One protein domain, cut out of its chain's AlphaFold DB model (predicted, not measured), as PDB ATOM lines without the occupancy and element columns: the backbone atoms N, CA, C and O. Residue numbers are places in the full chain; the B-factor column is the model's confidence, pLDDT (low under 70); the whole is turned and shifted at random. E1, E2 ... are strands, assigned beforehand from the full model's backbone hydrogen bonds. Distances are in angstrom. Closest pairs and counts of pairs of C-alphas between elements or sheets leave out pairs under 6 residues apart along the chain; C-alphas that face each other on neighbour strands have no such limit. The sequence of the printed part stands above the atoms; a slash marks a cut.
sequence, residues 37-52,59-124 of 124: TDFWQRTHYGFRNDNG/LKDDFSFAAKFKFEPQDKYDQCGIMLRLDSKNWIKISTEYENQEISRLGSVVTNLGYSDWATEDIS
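This is residues 37 to 52 and 59 to 124 of the 124 residues of the protein "Uncharacterized protein DUF1349" of Halanaerobium saccharolyticum (UniProt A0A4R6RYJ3). Look for one bowed, twisted sheet of four strands, E3 to E6, with the small hairpin E1 and E2 over its hollow face, E1 close to the E5 and E6 side. The stretch 59 to 78, with no named element, sweeps past the other side of the sheet and comes round one end of it to enter E3. You will count 82 printed residues with no named helix and six named strands, E1 to E6 in that order, and the class is all strand. The larger sheet runs E3, E4, E5, E6, all antiparallel. The whole is compact, with a radius of gyration of the C-alphas of 13.3 A and spans of 38 by 33 by 21 A.

Start at E1, residues 39 to 41, and go on to E2, residues 48 to 50; they form an antiparallel hairpin, with N 40 and O 49 2.9 A apart, within hydrogen-bond range. Past the cut, find E3, residues 79 to 87, which bends by 72 degrees at residue 82. E4, residues 90 to 98, bends by 58 degrees at residue 95 and forms a hairpin with E3; look at N 82 and O 94, 2.9 A apart, within hydrogen-bond range. E1 and E4 are near each other, with 6 pairs of C-alphas within 10 A. E5, residues 104 to 112, forms a hairpin with E4, and N 97 and O 105 are 2.8 A apart, within that range. E6, residues 115 to 123, forms a hairpin with E5, at 163 degrees between directions, and N 110 and O 117 are 2.8 A apart. These four strands are a meander, each the antiparallel neighbour of the one before, with E3 and E6 as edge strands. Now go back to E1: its closest C-alpha to E6 is that of Gln 41, 4.9 A from that of Tyr 115, and Gln 41 is 7.0 A from Thr 111 of E5, C-alpha to C-alpha. E2 is apart from E3, E4, E5 and E6.

Find C-alpha 39 at (20.359, 4.868, -25.535), where E1 begins; E1 and E2 have three residues each. E3 begins at C-alpha 79, (16.102, 4.047, -34.355), and spans 19.8 A from first to last C-alpha. E4 spans 23.9 A, E5 24.9 A and E6 25.3 A, and E6 ends at C-alpha 123, (13.851, 13.955, -43.171).

The C-alphas farthest apart are those of Lys 60 and Glu 102, 40.5 A. Residues 53 to 58 are not printed, and C-alphas 52 and 59 are 20.7 A apart across this cut. Of the links printed whole, E1 to E2 is short and the other three are tight. Mean pLDDT of the printed part is 97.0, and no printed residue is under 70.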
ATOM      1  N   THR A  37      13.882  -0.700 -25.485       98.31
ATOM      2  CA  THR A  37      15.330  -0.539 -25.648       98.31
ATOM      3  C   THR A  37      15.694   0.849 -26.170       98.31
ATOM      4  O   THR A  37      15.058   1.374 -27.078       98.31
ATOM      5  N   ASP A  38      16.716   1.476 -25.578       98.50
ATOM      6  CA  ASP A  38      17.147   2.829 -25.942       98.50
ATOM      7  C   ASP A  38      18.581   3.140 -25.455       98.50
ATOM      8  O   ASP A  38      19.162   2.464 -24.597       98.50
ATOM      9  N   PHE A  39      19.150   4.210 -26.009       98.69
ATOM     10  CA  PHE A  39      20.359   4.868 -25.535       98.69
ATOM     11  C   PHE A  39      20.078   6.345 -25.263       98.69
ATOM     12  O   PHE A  39      19.973   7.152 -26.192       98.69
ATOM     13  N   TRP A  40      20.039   6.718 -23.985       98.69
ATOM     14  CA  TRP A  40      19.906   8.102 -23.545       98.69
ATOM     15  C   TRP A  40      20.438   8.291 -22.127       98.69
ATOM     16  O   TRP A  40      20.260   7.439 -21.256       98.69
ATOM     17  N   GLN A  41      21.056   9.436 -21.850       98.56
ATOM     18  CA  GLN A  41      21.592   9.749 -20.532       98.56
ATOM     19  C   GLN A  41      21.099  11.106 -20.027       98.56
ATOM     20  O   GLN A  41      21.601  12.145 -20.443       98.56
ATOM     21  N   ARG A  42      20.189  11.074 -19.041       97.94
ATOM     22  CA  ARG A  42      19.744  12.155 -18.134       97.94
ATOM     23  C   ARG A  42      19.128  13.415 -18.735       97.94
ATOM     24  O   ARG A  42      18.180  13.925 -18.146       97.94
ATOM     25  N   THR A  43      19.700  13.980 -19.787       97.56
ATOM     26  CA  THR A  43      19.365  15.317 -20.277       97.56
ATOM     27  C   THR A  43      17.872  15.423 -20.532       97.56
ATOM     28  O   THR A  43      17.294  14.530 -21.145       97.56
ATOM     29  N   HIS A  44      17.264  16.495 -20.019       97.25
ATOM     30  CA  HIS A  44      15.829  16.788 -20.058       97.25
ATOM     31  C   HIS A  44      14.921  15.779 -19.317       97.25
ATOM     32  O   HIS A  44      14.159  16.186 -18.446       97.25
ATOM     33  N   TYR A  45      15.034  14.479 -19.591       94.88
ATOM     34  CA  TYR A  45      14.096  13.457 -19.118       94.88
ATOM     35  C   TYR A  45      14.450  12.803 -17.771       94.88
ATOM     36  O   TYR A  45      13.625  12.117 -17.174       94.88
ATOM     37  N   GLY A  46      15.683  12.952 -17.284       94.62
ATOM     38  CA  GLY A  46      16.147  12.402 -16.003       94.62
ATOM     39  C   GLY A  46      16.448  10.895 -15.989       94.62
ATOM     40  O   GLY A  46      17.282  10.465 -15.184       94.62
ATOM     41  N   PHE A  47      15.843  10.105 -16.885       97.19
ATOM     42  CA  PHE A  47      16.106   8.669 -17.014       97.19
ATOM     43  C   PHE A  47      17.452   8.363 -17.684       97.19
ATOM     44  O   PHE A  47      18.153   9.244 -18.193       97.19
ATOM     45  N   ARG A  48      17.842   7.087 -17.627       97.88
ATOM     46  CA  ARG A  48      19.093   6.571 -18.180       97.88
ATOM     47  C   ARG A  48      18.842   5.224 -18.835       97.88
ATOM     48  O   ARG A  48      18.662   4.242 -18.120       97.88
ATOM     49  N   ASN A  49      18.907   5.201 -20.155       98.31
ATOM     50  CA  ASN A  49      18.804   3.991 -20.951       98.31
ATOM     51  C   ASN A  49      20.165   3.699 -21.582       98.31
ATOM     52  O   ASN A  49      20.831   4.586 -22.124       98.31
ATOM     53  N   ASP A  50      20.606   2.458 -21.438       98.50
ATOM     54  CA  ASP A  50      21.854   1.939 -22.004       98.50
ATOM     55  C   ASP A  50      21.658   0.478 -22.443       98.50
ATOM     56  O   ASP A  50      22.562  -0.352 -22.345       98.50
ATOM     57  N   ASN A  51      20.429   0.156 -22.857       98.62
ATOM     58  CA  ASN A  51      19.943  -1.191 -23.159       98.62
ATOM     59  C   ASN A  51      19.625  -1.396 -24.654       98.62
ATOM     60  O   ASN A  51      19.232  -2.493 -25.032       98.62
ATOM     61  N   GLY A  52      19.833  -0.383 -25.504       98.56
ATOM     62  CA  GLY A  52      19.757  -0.517 -26.963       98.56
ATOM     63  C   GLY A  52      20.763  -1.520 -27.538       98.56
ATOM     64  O   GLY A  52      21.813  -1.777 -26.947       98.56
ATOM     65  N   LEU A  59      38.644  -0.543 -31.930       93.38
ATOM     66  CA  LEU A  59      39.561   0.222 -32.777       93.38
ATOM     67  C   LEU A  59      40.579   0.939 -31.879       93.38
ATOM     68  O   LEU A  59      40.253   1.305 -30.750       93.38
ATOM     69  N   LYS A  60      41.822   1.089 -32.349       91.12
ATOM     70  CA  LYS A  60      42.915   1.731 -31.591       91.12
ATOM     71  C   LYS A  60      43.426   3.018 -32.226       91.12
ATOM     72  O   LYS A  60      43.837   3.916 -31.500       91.12
ATOM     73  N   ASP A  61      43.388   3.078 -33.548       94.88
ATOM     74  CA  ASP A  61      43.933   4.168 -34.347       94.88
ATOM     75  C   ASP A  61      42.807   4.915 -35.069       94.88
ATOM     76  O   ASP A  61      41.637   4.514 -35.017       94.88
ATOM     77  N   ASP A  62      43.176   5.986 -35.768       96.12
ATOM     78  CA  ASP A  62      42.264   6.733 -36.625       96.12
ATOM     79  C   ASP A  62      41.579   5.810 -37.638       96.12
ATOM     80  O   ASP A  62      42.190   4.918 -38.235       96.12
ATOM     81  N   PHE A  63      40.287   6.039 -37.854       94.56
ATOM     82  CA  PHE A  63      39.481   5.202 -38.728       94.56
ATOM     83  C   PHE A  63      38.470   6.020 -39.523       94.56
ATOM     84  O   PHE A  63      38.125   7.154 -39.200       94.56
ATOM     85  N   SER A  64      37.963   5.403 -40.582       94.81
ATOM     86  CA  SER A  64      36.770   5.848 -41.289       94.81
ATOM     87  C   SER A  64      35.803   4.681 -41.343       94.81
ATOM     88  O   SER A  64      36.198   3.556 -41.646       94.81
ATOM     89  N   PHE A  65      34.543   4.946 -41.027       91.25
ATOM     90  CA  PHE A  65      33.506   3.930 -40.995       91.25
ATOM     91  C   PHE A  65      32.288   4.411 -41.770       91.25
ATOM     92  O   PHE A  65      31.839   5.543 -41.603       91.25
ATOM     93  N   ALA A  66      31.761   3.533 -42.613       93.19
ATOM     94  CA  ALA A  66      30.526   3.751 -43.338       93.19
ATOM     95  C   ALA A  66      29.716   2.459 -43.309       93.19
ATOM     96  O   ALA A  66      30.257   1.364 -43.466       93.19
ATOM     97  N   ALA A  67      28.411   2.605 -43.137       92.12
ATOM     98  CA  ALA A  67      27.462   1.511 -43.173       92.12
ATOM     99  C   ALA A  67      26.238   1.940 -43.979       92.12
ATOM    100  O   ALA A  67      25.904   3.123 -44.053       92.12
ATOM    101  N   LYS A  68      25.578   0.962 -44.598       94.38
ATOM    102  CA  LYS A  68      24.310   1.160 -45.289       94.38
ATOM    103  C   LYS A  68      23.232   0.403 -44.536       94.38
ATOM    104  O   LYS A  68      23.384  -0.789 -44.287       94.38
ATOM    105  N   PHE A  69      22.143   1.096 -44.243       94.25
ATOM    106  CA  PHE A  69      21.013   0.547 -43.515       94.25
ATOM    107  C   PHE A  69      19.810   0.402 -44.440       94.25
ATOM    108  O   PHE A  69      19.600   1.208 -45.349       94.25
ATOM    109  N   LYS A  70      19.030  -0.647 -44.198       95.69
ATOM    110  CA  LYS A  70      17.620  -0.711 -44.571       95.69
ATOM    111  C   LYS A  70      16.862  -0.673 -43.251       95.69
ATOM    112  O   LYS A  70      17.166  -1.482 -42.378       95.69
ATOM    113  N   PHE A  71      15.947   0.272 -43.106       95.12
ATOM    114  CA  PHE A  71      15.240   0.523 -41.859       95.12
ATOM    115  C   PHE A  71      13.734   0.407 -42.094       95.12
ATOM    116  O   PHE A  71      13.219   0.993 -43.045       95.12
ATOM    117  N   GLU A  72      13.061  -0.392 -41.270       96.06
ATOM    118  CA  GLU A  72      11.625  -0.683 -41.361       96.06
ATOM    119  C   GLU A  72      10.947  -0.344 -40.021       96.06
ATOM    120  O   GLU A  72      10.512  -1.257 -39.315       96.06
ATOM    121  N   PRO A  73      10.903   0.947 -39.631       96.31
ATOM    122  CA  PRO A  73      10.314   1.355 -38.360       96.31
ATOM    123  C   PRO A  73       8.829   1.000 -38.306       96.31
ATOM    124  O   PRO A  73       8.116   1.120 -39.305       96.31
ATOM    125  N   GLN A  74       8.374   0.577 -37.134       94.88
ATOM    126  CA  GLN A  74       6.979   0.267 -36.841       94.88
ATOM    127  C   GLN A  74       6.385   1.291 -35.879       94.88
ATOM    128  O   GLN A  74       5.249   1.730 -36.071       94.88
ATOM    129  N   ASP A  75       7.169   1.714 -34.889       96.50
ATOM    130  CA  ASP A  75       6.698   2.522 -33.778       96.50
ATOM    131  C   ASP A  75       7.511   3.799 -33.604       96.50
ATOM    132  O   ASP A  75       8.668   3.935 -34.011       96.50
ATOM    133  N   LYS A  76       6.858   4.787 -32.988       97.25
ATOM    134  CA  LYS A  76       7.477   6.068 -32.669       97.25
ATOM    135  C   LYS A  76       8.750   5.847 -31.842       97.25
ATOM    136  O   LYS A  76       8.709   5.151 -30.833       97.25
ATOM    137  N   TYR A  77       9.821   6.542 -32.224       97.50
ATOM    138  CA  TYR A  77      11.169   6.479 -31.654       97.50
ATOM    139  C   TYR A  77      11.998   5.251 -32.031       97.50
ATOM    140  O   TYR A  77      13.097   5.092 -31.491       97.50
ATOM    141  N   ASP A  78      11.542   4.429 -32.980       98.25
ATOM    142  CA  ASP A  78      12.403   3.416 -33.584       98.25
ATOM    143  C   ASP A  78      13.642   4.083 -34.188       98.25
ATOM    144  O   ASP A  78      13.553   5.114 -34.863       98.25
ATOM    145  N   GLN A  79      14.810   3.478 -33.975       98.50
ATOM    146  CA  GLN A  79      16.102   4.047 -34.355       98.50
ATOM    147  C   GLN A  79      16.967   3.043 -35.114       98.50
ATOM    148  O   GLN A  79      17.029   1.863 -34.774       98.50
ATOM    149  N   CYS A  80      17.711   3.525 -36.110       98.12
ATOM    150  CA  CYS A  80      18.686   2.713 -36.837       98.12
ATOM    151  C   CYS A  80      19.890   3.551 -37.269       98.12
ATOM    152  O   CYS A  80      19.733   4.643 -37.818       98.12
ATOM    153  N   GLY A  81      21.106   3.058 -37.017       98.06
ATOM    154  CA  GLY A  81      22.316   3.792 -37.368       98.06
ATOM    155  C   GLY A  81      23.605   3.217 -36.792       98.06
ATOM    156  O   GLY A  81      23.738   2.011 -36.587       98.06
ATOM    157  N   ILE A  82      24.577   4.099 -36.566       98.00
ATOM    158  CA  ILE A  82      25.931   3.764 -36.112       98.00
ATOM    159  C   ILE A  82      26.165   4.211 -34.669       98.00
ATOM    160  O   ILE A  82      25.619   5.221 -34.223       98.00
ATOM    161  N   MET A  83      27.037   3.488 -33.963       98.25
ATOM    162  CA  MET A  83      27.463   3.818 -32.606       98.25
ATOM    163  C   MET A  83      28.987   3.839 -32.492       98.25
ATOM    164  O   MET A  83      29.668   2.916 -32.937       98.25
ATOM    165  N   LEU A  84      29.508   4.874 -31.835       97.81
ATOM    166  CA  LEU A  84      30.871   4.934 -31.316       97.81
ATOM    167  C   LEU A  84      30.776   4.931 -29.794       97.81
ATOM    168  O   LEU A  84      29.997   5.690 -29.222       97.81
ATOM    169  N   ARG A  85      31.553   4.091 -29.117       98.00
ATOM    170  CA  ARG A  85      31.387   3.897 -27.676       98.00
ATOM    171  C   ARG A  85      32.715   3.696 -26.969       98.00
ATOM    172  O   ARG A  85      33.518   2.871 -27.390       98.00
ATOM    173  N   LEU A  86      32.886   4.417 -25.863       97.94
ATOM    174  CA  LEU A  86      33.938   4.169 -24.878       97.94
ATOM    175  C   LEU A  86      33.366   3.426 -23.668       97.94
ATOM    176  O   LEU A  86      33.895   2.396 -23.261       97.94
ATOM    177  N   ASP A  87      32.258   3.926 -23.117       98.19
ATOM    178  CA  ASP A  87      31.562   3.345 -21.966       98.19
ATOM    179  C   ASP A  87      30.101   3.842 -21.899       98.19
ATOM    180  O   ASP A  87      29.640   4.542 -22.798       98.19
ATOM    181  N   SER A  88      29.352   3.495 -20.846       98.19
ATOM    182  CA  SER A  88      27.930   3.865 -20.680       98.19
ATOM    183  C   SER A  88      27.661   5.360 -20.478       98.19
ATOM    184  O   SER A  88      26.521   5.815 -20.590       98.19
ATOM    185  N   LYS A  89      28.697   6.144 -20.187       98.44
ATOM    186  CA  LYS A  89      28.647   7.594 -19.977       98.44
ATOM    187  C   LYS A  89      29.284   8.383 -21.119       98.44
ATOM    188  O   LYS A  89      29.168   9.608 -21.097       98.44
ATOM    189  N   ASN A  90      29.948   7.711 -22.062       98.69
ATOM    190  CA  ASN A  90      30.718   8.321 -23.141       98.69
ATOM    191  C   ASN A  90      30.510   7.540 -24.449       98.69
ATOM    192  O   ASN A  90      31.158   6.514 -24.696       98.69
ATOM    193  N   TRP A  91      29.588   8.014 -25.284       98.75
ATOM    194  CA  TRP A  91      29.236   7.388 -26.558       98.75
ATOM    195  C   TRP A  91      28.595   8.390 -27.517       98.75
ATOM    196  O   TRP A  91      28.123   9.447 -27.114       98.75
ATOM    197  N   ILE A  92      28.581   8.044 -28.799       98.69
ATOM    198  CA  ILE A  92      27.893   8.773 -29.858       98.69
ATOM    199  C   ILE A  92      26.993   7.776 -30.582       98.69
ATOM    200  O   ILE A  92      27.467   6.703 -30.961       98.69
ATOM    201  N   LYS A  93      25.726   8.128 -30.809       98.62
ATOM    202  CA  LYS A  93      24.875   7.443 -31.794       98.62
ATOM    203  C   LYS A  93      24.506   8.421 -32.898       98.62
ATOM    204  O   LYS A  93      24.208   9.579 -32.612       98.62
ATOM    205  N   ILE A  94      24.555   7.969 -34.143       98.38
ATOM    206  CA  ILE A  94      24.103   8.728 -35.313       98.38
ATOM    207  C   ILE A  94      23.108   7.840 -36.033       98.38
ATOM    208  O   ILE A  94      23.473   6.752 -36.483       98.38
ATOM    209  N   SER A  95      21.859   8.278 -36.101       98.06
ATOM    210  CA  SER A  95      20.753   7.426 -36.518       98.06
ATOM    211  C   SER A  95      19.643   8.214 -37.186       98.06
ATOM    212  O   SER A  95      19.472   9.412 -36.953       98.06
ATOM    213  N   THR A  96      18.864   7.501 -37.990       97.81
ATOM    214  CA  THR A  96      17.488   7.898 -38.269       97.81
ATOM    215  C   THR A  96      16.616   7.510 -37.078       97.81
ATOM    216  O   THR A  96      16.789   6.413 -36.549       97.81
ATOM    217  N   GLU A  97      15.691   8.374 -36.678       98.38
ATOM    218  CA  GLU A  97      14.680   8.130 -35.650       98.38
ATOM    219  C   GLU A  97      13.291   8.375 -36.242       98.38
ATOM    220  O   GLU A  97      13.021   9.446 -36.787       98.38
ATOM    221  N   TYR A  98      12.419   7.378 -36.185       98.19
ATOM    222  CA  TYR A  98      11.083   7.472 -36.754       98.19
ATOM    223  C   TYR A  98      10.144   8.258 -35.835       98.19
ATOM    224  O   TYR A  98      10.040   7.967 -34.644       98.19
ATOM    225  N   GLU A  99       9.422   9.234 -36.387       97.44
ATOM    226  CA  GLU A  99       8.427  10.006 -35.635       97.44
ATOM    227  C   GLU A  99       7.005   9.602 -36.042       97.44
ATOM    228  O   GLU A  99       6.164   9.354 -35.176       97.44
ATOM    229  N   ASN A 100       6.727   9.555 -37.348       95.88
ATOM    230  CA  ASN A 100       5.444   9.152 -37.924       95.88
ATOM    231  C   ASN A 100       5.576   8.885 -39.441       95.88
ATOM    232  O   ASN A 100       6.663   8.953 -40.004       95.88
ATOM    233  N   GLN A 101       4.455   8.610 -40.114       94.06
ATOM    234  CA  GLN A 101       4.424   8.264 -41.543       94.06
ATOM    235  C   GLN A 101       4.922   9.373 -42.483       94.06
ATOM    236  O   GLN A 101       5.238   9.084 -43.634       94.06
ATOM    237  N   GLU A 102       4.949  10.625 -42.030       95.12
ATOM    238  CA  GLU A 102       5.341  11.779 -42.841       95.12
ATOM    239  C   GLU A 102       6.807  12.159 -42.634       95.12
ATOM    240  O   GLU A 102       7.440  12.662 -43.562       95.12
ATOM    241  N   ILE A 103       7.332  11.947 -41.423       96.44
ATOM    242  CA  ILE A 103       8.669  12.401 -41.047       96.44
ATOM    243  C   ILE A 103       9.433  11.386 -40.193       96.44
ATOM    244  O   ILE A 103       8.912  10.734 -39.284       96.44
ATOM    245  N   SER A 104      10.730  11.327 -40.456       97.31
ATOM    246  CA  SER A 104      11.756  10.797 -39.566       97.31
ATOM    247  C   SER A 104      12.766  11.899 -39.260       97.31
ATOM    248  O   SER A 104      12.746  12.975 -39.849       97.31
ATOM    249  N   ARG A 105      13.670  11.641 -38.329       98.00
ATOM    250  CA  ARG A 105      14.717  12.569 -37.925       98.00
ATOM    251  C   ARG A 105      16.078  11.966 -38.180       98.00
ATOM    252  O   ARG A 105      16.346  10.865 -37.714       98.00
ATOM    253  N   LEU A 106      16.946  12.671 -38.894       98.19
ATOM    254  CA  LEU A 106      18.367  12.350 -38.908       98.19
ATOM    255  C   LEU A 106      19.021  13.105 -37.762       98.19
ATOM    256  O   LEU A 106      18.961  14.334 -37.714       98.19
ATOM    257  N   GLY A 107      19.661  12.386 -36.847       97.94
ATOM    258  CA  GLY A 107      20.258  13.021 -35.686       97.94
ATOM    259  C   GLY A 107      21.525  12.356 -35.192       97.94
ATOM    260  O   GLY A 107      21.855  11.218 -35.528       97.94
ATOM    261  N   SER A 108      22.228  13.104 -34.351       98.25
ATOM    262  CA  SER A 108      23.363  12.626 -33.577       98.25
ATOM    263  C   SER A 108      23.127  12.912 -32.106       98.25
ATOM    264  O   SER A 108      22.875  14.063 -31.744       98.25
ATOM    265  N   VAL A 109      23.265  11.894 -31.262       98.81
ATOM    266  CA  VAL A 109      23.373  12.085 -29.817       98.81
ATOM    267  C   VAL A 109      24.824  11.900 -29.419       98.81
ATOM    268  O   VAL A 109      25.387  10.824 -29.624       98.81
ATOM    269  N   VAL A 110      25.415  12.942 -28.847       98.81
ATOM    270  CA  VAL A 110      26.747  12.916 -28.248       98.81
ATOM    271  C   VAL A 110      26.572  12.887 -26.740       98.81
ATOM    272  O   VAL A 110      26.097  13.841 -26.130       98.81
ATOM    273  N   THR A 111      26.953  11.777 -26.125       98.81
ATOM    274  CA  THR A 111      26.883  11.594 -24.683       98.81
ATOM    275  C   THR A 111      28.267  11.719 -24.078       98.81
ATOM    276  O   THR A 111      29.166  10.950 -24.413       98.81
ATOM    277  N   ASN A 112      28.426  12.672 -23.161       98.69
ATOM    278  CA  ASN A 112      29.675  12.931 -22.450       98.69
ATOM    279  C   ASN A 112      29.406  13.058 -20.949       98.69
ATOM    280  O   ASN A 112      28.450  13.716 -20.533       98.69
ATOM    281  N   LEU A 113      30.234  12.415 -20.121       98.19
ATOM    282  CA  LEU A 113      30.088  12.404 -18.659       98.19
ATOM    283  C   LEU A 113      28.681  11.986 -18.174       98.19
ATOM    284  O   LEU A 113      28.254  12.339 -17.073       98.19
ATOM    285  N   GLY A 114      27.969  11.179 -18.968       98.06
ATOM    286  CA  GLY A 114      26.629  10.684 -18.652       98.06
ATOM    287  C   GLY A 114      25.513  11.712 -18.849       98.06
ATOM    288  O   GLY A 114      24.525  11.656 -18.109       98.06
ATOM    289  N   TYR A 115      25.679  12.616 -19.816       98.62
ATOM    290  CA  TYR A 115      24.662  13.553 -20.295       98.62
ATOM    291  C   TYR A 115      24.625  13.538 -21.823       98.62
ATOM    292  O   TYR A 115      25.663  13.694 -22.461       98.62
ATOM    293  N   SER A 116      23.443  13.312 -22.390       98.75
ATOM    294  CA  SER A 116      23.192  13.289 -23.834       98.75
ATOM    295  C   SER A 116      22.928  14.691 -24.375       98.75
ATOM    296  O   SER A 116      22.088  15.404 -23.834       98.75
ATOM    297  N   ASP A 117      23.605  15.067 -25.448       98.69
ATOM    298  CA  ASP A 117      23.289  16.238 -26.265       98.69
ATOM    299  C   ASP A 117      22.805  15.748 -27.631       98.69
ATOM    300  O   ASP A 117      23.477  14.924 -28.252       98.69
ATOM    301  N   TRP A 118      21.625  16.189 -28.067       98.19
ATOM    302  CA  TRP A 118      20.981  15.707 -29.286       98.19
ATOM    303  C   TRP A 118      20.779  16.845 -30.281       98.19
ATOM    304  O   TRP A 118      20.083  17.819 -29.996       98.19
ATOM    305  N   ALA A 119      21.350  16.671 -31.472       98.31
ATOM    306  CA  ALA A 119      21.087  17.497 -32.641       98.31
ATOM    307  C   ALA A 119      20.322  16.677 -33.682       98.31
ATOM    308  O   ALA A 119      20.640  15.505 -33.902       98.31
ATOM    309  N   THR A 120      19.330  17.293 -34.325       97.81
ATOM    310  CA  THR A 120      18.452  16.609 -35.274       97.81
ATOM    311  C   THR A 120      17.950  17.527 -36.380       97.81
ATOM    312  O   THR A 120      17.798  18.730 -36.173       97.81
ATOM    313  N   GLU A 121      17.640  16.928 -37.525       98.00
ATOM    314  CA  GLU A 121      16.957  17.543 -38.662       98.00
ATOM    315  C   GLU A 121      15.860  16.599 -39.176       98.00
ATOM    316  O   GLU A 121      16.027  15.377 -39.140       98.00
ATOM    317  N   ASP A 122      14.734  17.155 -39.619       97.81
ATOM    318  CA  ASP A 122      13.637  16.365 -40.178       97.81
ATOM    319  C   ASP A 122      13.997  15.883 -41.596       97.81
ATOM    320  O   ASP A 122      14.534  16.626 -42.418       97.81
ATOM    321  N   ILE A 123      13.674  14.626 -41.882       95.31
ATOM    322  CA  ILE A 123      13.851  13.955 -43.171       95.31
ATOM    323  C   ILE A 123      12.561  13.204 -43.532       95.31
ATOM    324  O   ILE A 123      11.839  12.745 -42.643       95.31
ATOM    325  N   SER A 124      12.267  13.062 -44.824       84.25
ATOM    326  CA  SER A 124      11.085  12.352 -45.336       84.25
ATOM    327  C   SER A 124      11.405  11.402 -46.483       84.25
ATOM    328  O   SER A 124      12.462  11.576 -47.137       84.25
TER     329      SER A 124